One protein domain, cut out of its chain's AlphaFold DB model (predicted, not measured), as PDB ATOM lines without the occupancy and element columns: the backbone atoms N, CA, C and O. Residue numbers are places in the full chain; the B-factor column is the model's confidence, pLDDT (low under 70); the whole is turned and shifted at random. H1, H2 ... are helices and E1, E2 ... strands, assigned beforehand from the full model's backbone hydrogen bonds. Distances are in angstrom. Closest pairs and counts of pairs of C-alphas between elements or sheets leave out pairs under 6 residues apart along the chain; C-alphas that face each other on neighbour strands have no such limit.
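AT A GLANCE: This is residues 91 to 160 of the 175 residues of an uncharacterized protein of Halobellus clavatus (UniProt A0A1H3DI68). A three-stranded antiparallel sheet, with the longest strand E4 between E3 and E5, has the two-stranded hairpin E1 and E2 crossing over one face, with E1 nearer the sheet. Beyond E5 the last stretch leads away to the one small helix H1, and residues 155 to 160 stick out free. The printed part has 70 residues with five named strands and then one named helix, E1 E2 E3 E4 E5 H1, and is mostly strand. Sheet E3 - E4 - E5 is a meander, each strand the antiparallel neighbour of the one before. The whole is loose, with a radius of gyration of the C-alphas of 13.9 A, and elongated, spanning 41 by 26 by 15 A.

IN THESE COORDINATES: E1, residues 97 to 102, begins at C-alpha 97 (268.978, 364.857, 269.499) and is 16.0 A long. E2 is residues 109 to 114, 14.7 A, and E3 residues 118 to 122, 13.4 A. E4, residues 125 to 134, spans 27.3 A and bends by 55 degrees at residue 128. E5 is residues 141 to 147, 19.5 A. H1, residues 156 to 159, 6.4 A, ends at C-alpha 159 (249.583, 372.530, 266.850).

HOW THE PARTS SIT: In hairpin E1 and E2, at 161 degrees, N 99 and O 112 are 2.9 A apart, within hydrogen-bond range. The closest C-alphas of E1 and E5 are those of Asp 101 and Leu 142, 6.6 A apart. In hairpin E3 and E4, N 120 and O 128 are 2.8 A apart; in hairpin E4 and E5, N 131 and O 144 are 2.9 A apart. H1 is not on the sheet; it is too short for an O i to N i+4 pair, and its one O i to N i+3 pair is within range.

THE WHOLE: The C-alphas farthest apart, of Cys 138 and Glu 156, are 42.7 A apart. The printed part has no cut and no long link. Residues 149 to 160 have pLDDT under 70.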
ATOM      1  N   GLU A  91     266.673 351.218 272.115       90.75
ATOM      2  CA  GLU A  91     268.138 351.349 272.081       90.75
ATOM      3  C   GLU A  91     268.603 351.816 270.697       90.75
ATOM      4  O   GLU A  91     268.015 351.420 269.693       90.75
ATOM      5  N   ASP A  92     269.648 352.650 270.669       86.38
ATOM      6  CA  ASP A  92     270.222 353.252 269.458       86.38
ATOM      7  C   ASP A  92     269.149 353.809 268.491       86.38
ATOM      8  O   ASP A  92     269.069 353.391 267.333       86.38
ATOM      9  N   PRO A  93     268.275 354.724 268.956       84.38
ATOM     10  CA  PRO A  93     267.182 355.244 268.145       84.38
ATOM     11  C   PRO A  93     267.701 355.983 266.905       84.38
ATOM     12  O   PRO A  93     268.576 356.842 266.993       84.38
ATOM     13  N   ASP A  94     267.063 355.749 265.756       75.19
ATOM     14  CA  ASP A  94     267.368 356.397 264.467       75.19
ATOM     15  C   ASP A  94     266.954 357.893 264.405       75.19
ATOM     16  O   ASP A  94     266.714 358.452 263.331       75.19
ATOM     17  N   ALA A  95     266.831 358.569 265.550       76.62
ATOM     18  CA  ALA A  95     266.356 359.944 265.664       76.62
ATOM     19  C   ALA A  95     267.380 360.832 266.382       76.62
ATOM     20  O   ALA A  95     267.680 360.614 267.553       76.62
ATOM     21  N   LEU A  96     267.849 361.882 265.700       79.56
ATOM     22  CA  LEU A  96     268.809 362.846 266.249       79.56
ATOM     23  C   LEU A  96     268.261 363.603 267.462       79.56
ATOM     24  O   LEU A  96     267.052 363.814 267.596       79.56
ATOM     25  N   ALA A  97     269.179 364.035 268.319       81.50
ATOM     26  CA  ALA A  97     268.978 364.857 269.499       81.50
ATOM     27  C   ALA A  97     270.021 365.962 269.570       81.50
ATOM     28  O   ALA A  97     271.099 365.818 269.009       81.50
ATOM     29  N   ILE A  98     269.734 367.001 270.346       78.69
ATOM     30  CA  ILE A  98     270.719 368.026 270.673       78.69
ATOM     31  C   ILE A  98     271.394 367.632 271.988       78.69
ATOM     32  O   ILE A  98     270.710 367.434 272.994       78.69
ATOM     33  N   LEU A  99     272.720 367.516 271.977       81.50
ATOM     34  CA  LEU A  99     273.541 367.575 273.182       81.50
ATOM     35  C   LEU A  99     273.810 369.046 273.484       81.50
ATOM     36  O   LEU A  99     274.440 369.712 272.669       81.50
ATOM     37  N   ASP A 100     273.328 369.512 274.633       84.25
ATOM     38  CA  ASP A 100     273.621 370.822 275.219       84.25
ATOM     39  C   ASP A 100     274.195 370.579 276.619       84.25
ATOM     40  O   ASP A 100     273.453 370.275 277.558       84.25
ATOM     41  N   ASP A 101     275.523 370.563 276.725       84.62
ATOM     42  CA  ASP A 101     276.227 370.260 277.974       84.62
ATOM     43  C   ASP A 101     277.585 370.973 278.039       84.62
ATOM     44  O   ASP A 101     278.183 371.330 277.025       84.62
ATOM     45  N   THR A 102     278.102 371.165 279.249       84.62
ATOM     46  CA  THR A 102     279.420 371.759 279.492       84.62
ATOM     47  C   THR A 102     280.385 370.698 279.994       84.62
ATOM     48  O   THR A 102     280.170 370.072 281.034       84.62
ATOM     49  N   CYS A 103     281.522 370.534 279.317       84.50
ATOM     50  CA  CYS A 103     282.558 369.642 279.818       84.50
ATOM     51  C   CYS A 103     283.125 370.180 281.134       84.50
ATOM     52  O   CYS A 103     283.832 371.183 281.156       84.50
ATOM     53  N   VAL A 104     282.927 369.460 282.236       88.56
ATOM     54  CA  VAL A 104     283.421 369.868 283.564       88.56
ATOM     55  C   VAL A 104     284.941 370.053 283.646       88.56
ATOM     56  O   VAL A 104     285.428 370.777 284.513       88.56
ATOM     57  N   ARG A 105     285.714 369.413 282.760       87.12
ATOM     58  CA  ARG A 105     287.179 369.513 282.752       87.12
ATOM     59  C   ARG A 105     287.689 370.641 281.863       87.12
ATOM     60  O   ARG A 105     288.580 371.367 282.293       87.12
ATOM     61  N   CYS A 106     287.160 370.757 280.648       88.06
ATOM     62  CA  CYS A 106     287.574 371.795 279.702       88.06
ATOM     63  C   CYS A 106     286.860 373.128 279.944       88.06
ATOM     64  O   CYS A 106     287.389 374.158 279.555       88.06
ATOM     65  N   GLN A 107     285.704 373.103 280.620       88.38
ATOM     66  CA  GLN A 107     284.776 374.230 280.781       88.38
ATOM     67  C   GLN A 107     284.250 374.775 279.441       88.38
ATOM     68  O   GLN A 107     283.815 375.917 279.367       88.38
ATOM     69  N   GLU A 108     284.285 373.944 278.397       84.19
ATOM     70  CA  GLU A 108     283.759 374.259 277.069       84.19
ATOM     71  C   GLU A 108     282.312 373.774 276.953       84.19
ATOM     72  O   GLU A 108     281.983 372.665 277.394       84.19
ATOM     73  N   GLU A 109     281.470 374.617 276.363       85.50
ATOM     74  CA  GLU A 109     280.074 374.323 276.047       85.50
ATOM     75  C   GLU A 109     279.987 373.566 274.716       85.50
ATOM     76  O   GLU A 109     280.632 373.925 273.728       85.50
ATOM     77  N   TYR A 110     279.165 372.522 274.683       80.69
ATOM     78  CA  TYR A 110     278.920 371.700 273.506       80.69
ATOM     79  C   TYR A 110     277.450 371.787 273.136       80.69
ATOM     80  O   TYR A 110     276.596 371.396 273.924       80.69
ATOM     81  N   LEU A 111     277.190 372.255 271.913       84.88
ATOM     82  CA  LEU A 111     275.869 372.285 271.298       84.88
ATOM     83  C   LEU A 111     275.935 371.584 269.938       84.88
ATOM     84  O   LEU A 111     276.332 372.191 268.941       84.88
ATOM     85  N   VAL A 112     275.621 370.288 269.904       80.62
ATOM     86  CA  VAL A 112     275.784 369.446 268.703       80.62
ATOM     87  C   VAL A 112     274.644 368.447 268.527       80.62
ATOM     88  O   VAL A 112     274.084 367.948 269.502       80.62
ATOM     89  N   ASP A 113     274.337 368.123 267.271       83.31
ATOM     90  CA  ASP A 113     273.400 367.052 266.929       83.31
ATOM     91  C   ASP A 113     274.070 365.682 267.083       83.31
ATOM     92  O   ASP A 113     275.143 365.429 266.529       83.31
ATOM     93  N   VAL A 114     273.423 364.784 267.821       84.31
ATOM     94  CA  VAL A 114     273.941 363.459 268.181       84.31
ATOM     95  C   VAL A 114     272.840 362.407 268.151       84.31
ATOM     96  O   VAL A 114     271.649 362.717 268.229       84.31
ATOM     97  N   THR A 115     273.234 361.139 268.071       85.62
ATOM     98  CA  THR A 115     272.304 360.017 268.213       85.62
ATOM     99  C   THR A 115     272.193 359.642 269.693       85.62
ATOM    100  O   THR A 115     273.216 359.356 270.323       85.62
ATOM    101  N   PRO A 116     270.985 359.625 270.284       88.75
ATOM    102  CA  PRO A 116     270.795 359.136 271.645       88.75
ATOM    103  C   PRO A 116     271.259 357.695 271.800       88.75
ATOM    104  O   PRO A 116     271.259 356.925 270.847       88.75
ATOM    105  N   LYS A 117     271.570 357.293 273.033       92.12
ATOM    106  CA  LYS A 117     271.807 355.875 273.336       92.12
ATOM    107  C   LYS A 117     270.511 355.116 273.534       92.12
ATOM    108  O   LYS A 117     270.425 353.939 273.196       92.12
ATOM    109  N   ILE A 118     269.521 355.768 274.135       93.00
ATOM    110  CA  ILE A 118     268.252 355.129 274.448       93.00
ATOM    111  C   ILE A 118     267.144 356.159 274.672       93.00
ATOM    112  O   ILE A 118     267.344 357.173 275.350       93.00
ATOM    113  N   ASP A 119     265.969 355.851 274.133       92.00
ATOM    114  CA  ASP A 119     264.738 356.614 274.312       92.00
ATOM    115  C   ASP A 119     263.700 355.798 275.098       92.00
ATOM    116  O   ASP A 119     263.542 354.594 274.900       92.00
ATOM    117  N   LEU A 120     262.973 356.480 275.984       91.94
ATOM    118  CA  LEU A 120     261.725 356.008 276.581       91.94
ATOM    119  C   LEU A 120     260.568 356.573 275.768       91.94
ATOM    120  O   LEU A 120     260.396 357.797 275.705       91.94
ATOM    121  N   LEU A 121     259.753 355.688 275.209       90.50
ATOM    122  CA  LEU A 121     258.507 356.031 274.549       90.50
ATOM    123  C   LEU A 121     257.315 355.733 275.464       90.50
ATOM    124  O   LEU A 121     257.286 354.718 276.156       90.50
ATOM    125  N   ILE A 122     256.326 356.620 275.441       88.75
ATOM    126  CA  ILE A 122     255.014 356.447 276.071       88.75
ATOM    127  C   ILE A 122     253.972 356.626 274.969       88.75
ATOM    128  O   ILE A 122     253.973 357.654 274.302       88.75
ATOM    129  N   ASP A 123     253.123 355.626 274.737       86.44
ATOM    130  CA  ASP A 123     252.171 355.577 273.615       86.44
ATOM    131  C   ASP A 123     252.840 355.806 272.241       86.44
ATOM    132  O   ASP A 123     252.268 356.412 271.334       86.44
ATOM    133  N   GLY A 124     254.088 355.349 272.086       84.31
ATOM    134  CA  GLY A 124     254.896 355.563 270.879       84.31
ATOM    135  C   GLY A 124     255.442 356.991 270.712       84.31
ATOM    136  O   GLY A 124     255.945 357.328 269.639       84.31
ATOM    137  N   LEU A 125     255.344 357.833 271.744       84.81
ATOM    138  CA  LEU A 125     255.800 359.226 271.763       84.81
ATOM    139  C   LEU A 125     257.010 359.401 272.684       84.81
ATOM    140  O   LEU A 125     257.099 358.759 273.727       84.81
ATOM    141  N   TYR A 126     257.936 360.295 272.331       85.06
ATOM    142  CA  TYR A 126     259.193 360.465 273.067       85.06
ATOM    143  C   TYR A 126     258.957 361.122 274.426       85.06
ATOM    144  O   TYR A 126     258.579 362.291 274.514       85.06
ATOM    145  N   ALA A 127     259.232 360.382 275.494       88.69
ATOM    146  CA  ALA A 127     258.991 360.821 276.861       88.69
ATOM    147  C   ALA A 127     260.290 361.174 277.597       88.69
ATOM    148  O   ALA A 127     260.359 362.191 278.294       88.69
ATOM    149  N   GLN A 128     261.340 360.371 277.417       91.00
ATOM    150  CA  GLN A 128     262.685 360.663 277.918       91.00
ATOM    151  C   GLN A 128     263.736 360.204 276.925       91.00
ATOM    152  O   GLN A 128     263.530 359.238 276.200       91.00
ATOM    153  N   ARG A 129     264.876 360.884 276.945       91.25
ATOM    154  CA  ARG A 129     265.991 360.625 276.049       91.25
ATOM    155  C   ARG A 129     267.306 360.711 276.803       91.25
ATOM    156  O   ARG A 129     267.544 361.704 277.495       91.25
ATOM    157  N   MET A 130     268.141 359.687 276.651       91.94
ATOM    158  CA  MET A 130     269.502 359.669 277.182       91.94
ATOM    159  C   MET A 130     270.509 359.844 276.054       91.94
ATOM    160  O   MET A 130     270.585 359.030 275.131       91.94
ATOM    161  N   VAL A 131     271.309 360.892 276.171       90.38
ATOM    162  CA  VAL A 131     272.436 361.187 275.295       90.38
ATOM    163  C   VAL A 131     273.718 360.942 276.077       90.38
ATOM    164  O   VAL A 131     273.825 361.354 277.232       90.38
ATOM    165  N   GLU A 132     274.682 360.273 275.455       90.00
ATOM    166  CA  GLU A 132     276.009 360.065 276.026       90.00
ATOM    167  C   GLU A 132     277.061 360.167 274.928       90.00
ATOM    168  O   GLU A 132     277.066 359.362 274.001       90.00
ATOM    169  N   GLU A 133     277.973 361.116 275.074       89.44
ATOM    170  CA  GLU A 133     279.107 361.319 274.177       89.44
ATOM    171  C   GLU A 133     280.380 361.602 274.983       89.44
ATOM    172  O   GLU A 133     280.348 361.736 276.208       89.44
ATOM    173  N   GLU A 134     281.520 361.685 274.302       87.69
ATOM    174  CA  GLU A 134     282.792 362.068 274.913       87.69
ATOM    175  C   GLU A 134     283.216 363.463 274.446       87.69
ATOM    176  O   GLU A 134     283.126 363.806 273.269       87.69
ATOM    177  N   CYS A 135     283.737 364.269 275.373       85.31
ATOM    178  CA  CYS A 135     284.386 365.532 275.050       85.31
ATOM    179  C   CYS A 135     285.601 365.265 274.137       85.31
ATOM    180  O   CYS A 135     286.524 364.557 274.560       85.31
ATOM    181  N   PRO A 136     285.666 365.859 272.932       84.00
ATOM    182  CA  PRO A 136     286.721 365.574 271.960       84.00
ATOM    183  C   PRO A 136     288.121 365.986 272.441       84.00
ATOM    184  O   PRO A 136     289.114 365.408 272.007       84.00
ATOM    185  N   ASP A 137     288.211 366.952 273.358       86.50
ATOM    186  CA  ASP A 137     289.489 367.512 273.807       86.50
ATOM    187  C   ASP A 137     290.113 366.743 274.977       86.50
ATOM    188  O   ASP A 137     291.337 366.666 275.103       86.50
ATOM    189  N   CYS A 138     289.290 366.178 275.866       88.56
ATOM    190  CA  CYS A 138     289.782 365.550 277.097       88.56
ATOM    191  C   CYS A 138     289.196 364.169 277.415       88.56
ATOM    192  O   CYS A 138     289.575 363.589 278.441       88.56
ATOM    193  N   GLY A 139     288.288 363.661 276.575       86.88
ATOM    194  CA  GLY A 139     287.648 362.349 276.710       86.88
ATOM    195  C   GLY A 139     286.744 362.210 277.936       86.88
ATOM    196  O   GLY A 139     286.471 361.098 278.373       86.88
ATOM    197  N   GLN A 140     286.341 363.315 278.573       87.50
ATOM    198  CA  GLN A 140     285.369 363.249 279.666       87.50
ATOM    199  C   GLN A 140     283.971 362.939 279.125       87.50
ATOM    200  O   GLN A 140     283.617 363.472 278.074       87.50
ATOM    201  N   PRO A 141     283.171 362.136 279.844       88.06
ATOM    202  CA  PRO A 141     281.807 361.842 279.434       88.06
ATOM    203  C   PRO A 141     280.931 363.097 279.526       88.06
ATOM    204  O   PRO A 141     280.998 363.838 280.510       88.06
ATOM    205  N   LEU A 142     280.100 363.293 278.510       87.00
ATOM    206  CA  LEU A 142     279.024 364.275 278.434       87.00
ATOM    207  C   LEU A 142     277.714 363.486 278.421       87.00
ATOM    208  O   LEU A 142     277.456 362.731 277.481       87.00
ATOM    209  N   ILE A 143     276.925 363.590 279.492       86.81
ATOM    210  CA  ILE A 143     275.702 362.797 279.664       86.81
ATOM    211  C   ILE A 143     274.546 363.749 279.911       86.81
ATOM    212  O   ILE A 143     274.440 364.343 280.982       86.81
ATOM    213  N   SER A 144     273.621 363.802 278.955       87.12
ATOM    214  CA  SER A 144     272.400 364.589 279.080       87.12
ATOM    215  C   SER A 144     271.168 363.692 279.142       87.12
ATOM    216  O   SER A 144     271.030 362.705 278.412       87.12
ATOM    217  N   ARG A 145     270.239 364.059 280.028       87.44
ATOM    218  CA  ARG A 145     268.893 363.493 280.089       87.44
ATOM    219  C   ARG A 145     267.887 364.571 279.732       87.44
ATOM    220  O   ARG A 145     267.637 365.475 280.527       87.44
ATOM    221  N   HIS A 146     267.193 364.384 278.619       87.12
ATOM    222  CA  HIS A 146     266.043 365.207 278.272       87.12
ATOM    223  C   HIS A 146     264.759 364.498 278.699       87.12
ATOM    224  O   HIS A 146     264.594 363.293 278.511       87.12
ATOM    225  N   THR A 147     263.855 365.236 279.333       84.56
ATOM    226  CA  THR A 147     262.562 364.724 279.796       84.56
ATOM    227  C   THR A 147     261.457 365.632 279.281       84.56
ATOM    228  O   THR A 147     261.489 366.836 279.523       84.56
ATOM    229  N   PHE A 148     260.468 365.053 278.609       80.88
ATOM    230  CA  PHE A 148     259.357 365.773 277.998       80.88
ATOM    231  C   PHE A 148     258.082 365.505 278.823       80.88
ATOM    232  O   PHE A 148     257.605 364.371 278.878       80.88
ATOM    233  N   GLN A 149     257.566 366.521 279.537       67.62
ATOM    234  CA  GLN A 149     256.454 366.391 280.502       67.62
ATOM    235  C   GLN A 149     255.386 367.510 280.421       67.62
ATOM    236  O   GLN A 149     255.713 368.655 280.730       67.62
ATOM    237  N   PRO A 150     254.108 367.175 280.118       62.38
ATOM    238  CA  PRO A 150     253.753 365.959 279.379       62.38
ATOM    239  C   PRO A 150     254.593 365.921 278.088       62.38
ATOM    240  O   PRO A 150     255.116 366.968 277.694       62.38
ATOM    241  N   PRO A 151     254.810 364.756 277.454       59.16
ATOM    242  CA  PRO A 151     255.546 364.726 276.192       59.16
ATOM    243  C   PRO A 151     255.010 365.838 275.289       59.16
ATOM    244  O   PRO A 151     253.793 365.993 275.220       59.16
ATOM    245  N   LYS A 152     255.876 366.689 274.710       55.47
ATOM    246  CA  LYS A 152     255.453 367.952 274.053       55.47
ATOM    247  C   LYS A 152     254.296 367.739 273.064       55.47
ATOM    248  O   LYS A 152     253.433 368.591 272.913       55.47
ATOM    249  N   GLN A 153     254.250 366.549 272.480       49.75
ATOM    250  CA  GLN A 153     253.241 366.036 271.558       49.75
ATOM    251  C   GLN A 153     251.822 365.872 272.163       49.75
ATOM    252  O   GLN A 153     250.878 365.658 271.413       49.75
ATOM    253  N   TYR A 154     251.654 365.982 273.486       52.25
ATOM    254  CA  TYR A 154     250.362 366.070 274.186       52.25
ATOM    255  C   TYR A 154     249.988 367.508 274.594       52.25
ATOM    256  O   TYR A 154     248.928 367.700 275.187       52.25
ATOM    257  N   SER A 155     250.847 368.509 274.359       56.22
ATOM    258  CA  SER A 155     250.513 369.910 274.656       56.22
ATOM    259  C   SER A 155     249.626 370.498 273.557       56.22
ATOM    260  O   SER A 155     249.847 370.228 272.377       56.22
ATOM    261  N   GLU A 156     248.620 371.294 273.929       54.56
ATOM    262  CA  GLU A 156     247.737 371.975 272.965       54.56
ATOM    263  C   GLU A 156     248.523 372.953 272.068       54.56
ATOM    264  O   GLU A 156     248.208 373.097 270.888       54.56
ATOM    265  N   ASP A 157     249.613 373.522 272.598       50.44
ATOM    266  CA  ASP A 157     250.531 374.442 271.911       50.44
ATOM    267  C   ASP A 157     251.320 373.781 270.761       50.44
ATOM    268  O   ASP A 157     251.849 374.461 269.883       50.44
ATOM    269  N   PHE A 158     251.371 372.443 270.712       45.22
ATOM    270  CA  PHE A 158     252.081 371.691 269.669       45.22
ATOM    271  C   PHE A 158     251.496 371.895 268.260       45.22
ATOM    272  O   PHE A 158     252.180 371.651 267.268       45.22
ATOM    273  N   LEU A 159     250.235 372.323 268.146       47.34
ATOM    274  CA  LEU A 159     249.583 372.530 266.850       47.34
ATOM    275  C   LEU A 159     249.942 373.872 266.182       47.34
ATOM    276  O   LEU A 159     249.682 374.011 264.987       47.34
ATOM    277  N   ASP A 160     250.542 374.822 266.914       43.09
ATOM    278  CA  ASP A 160     250.775 376.204 266.451       43.09
ATOM    279  C   ASP A 160     252.245 376.530 266.111       43.09
ATOM    280  O   ASP A 160     252.523 377.521 265.430       43.09
TER     281      ASP A 160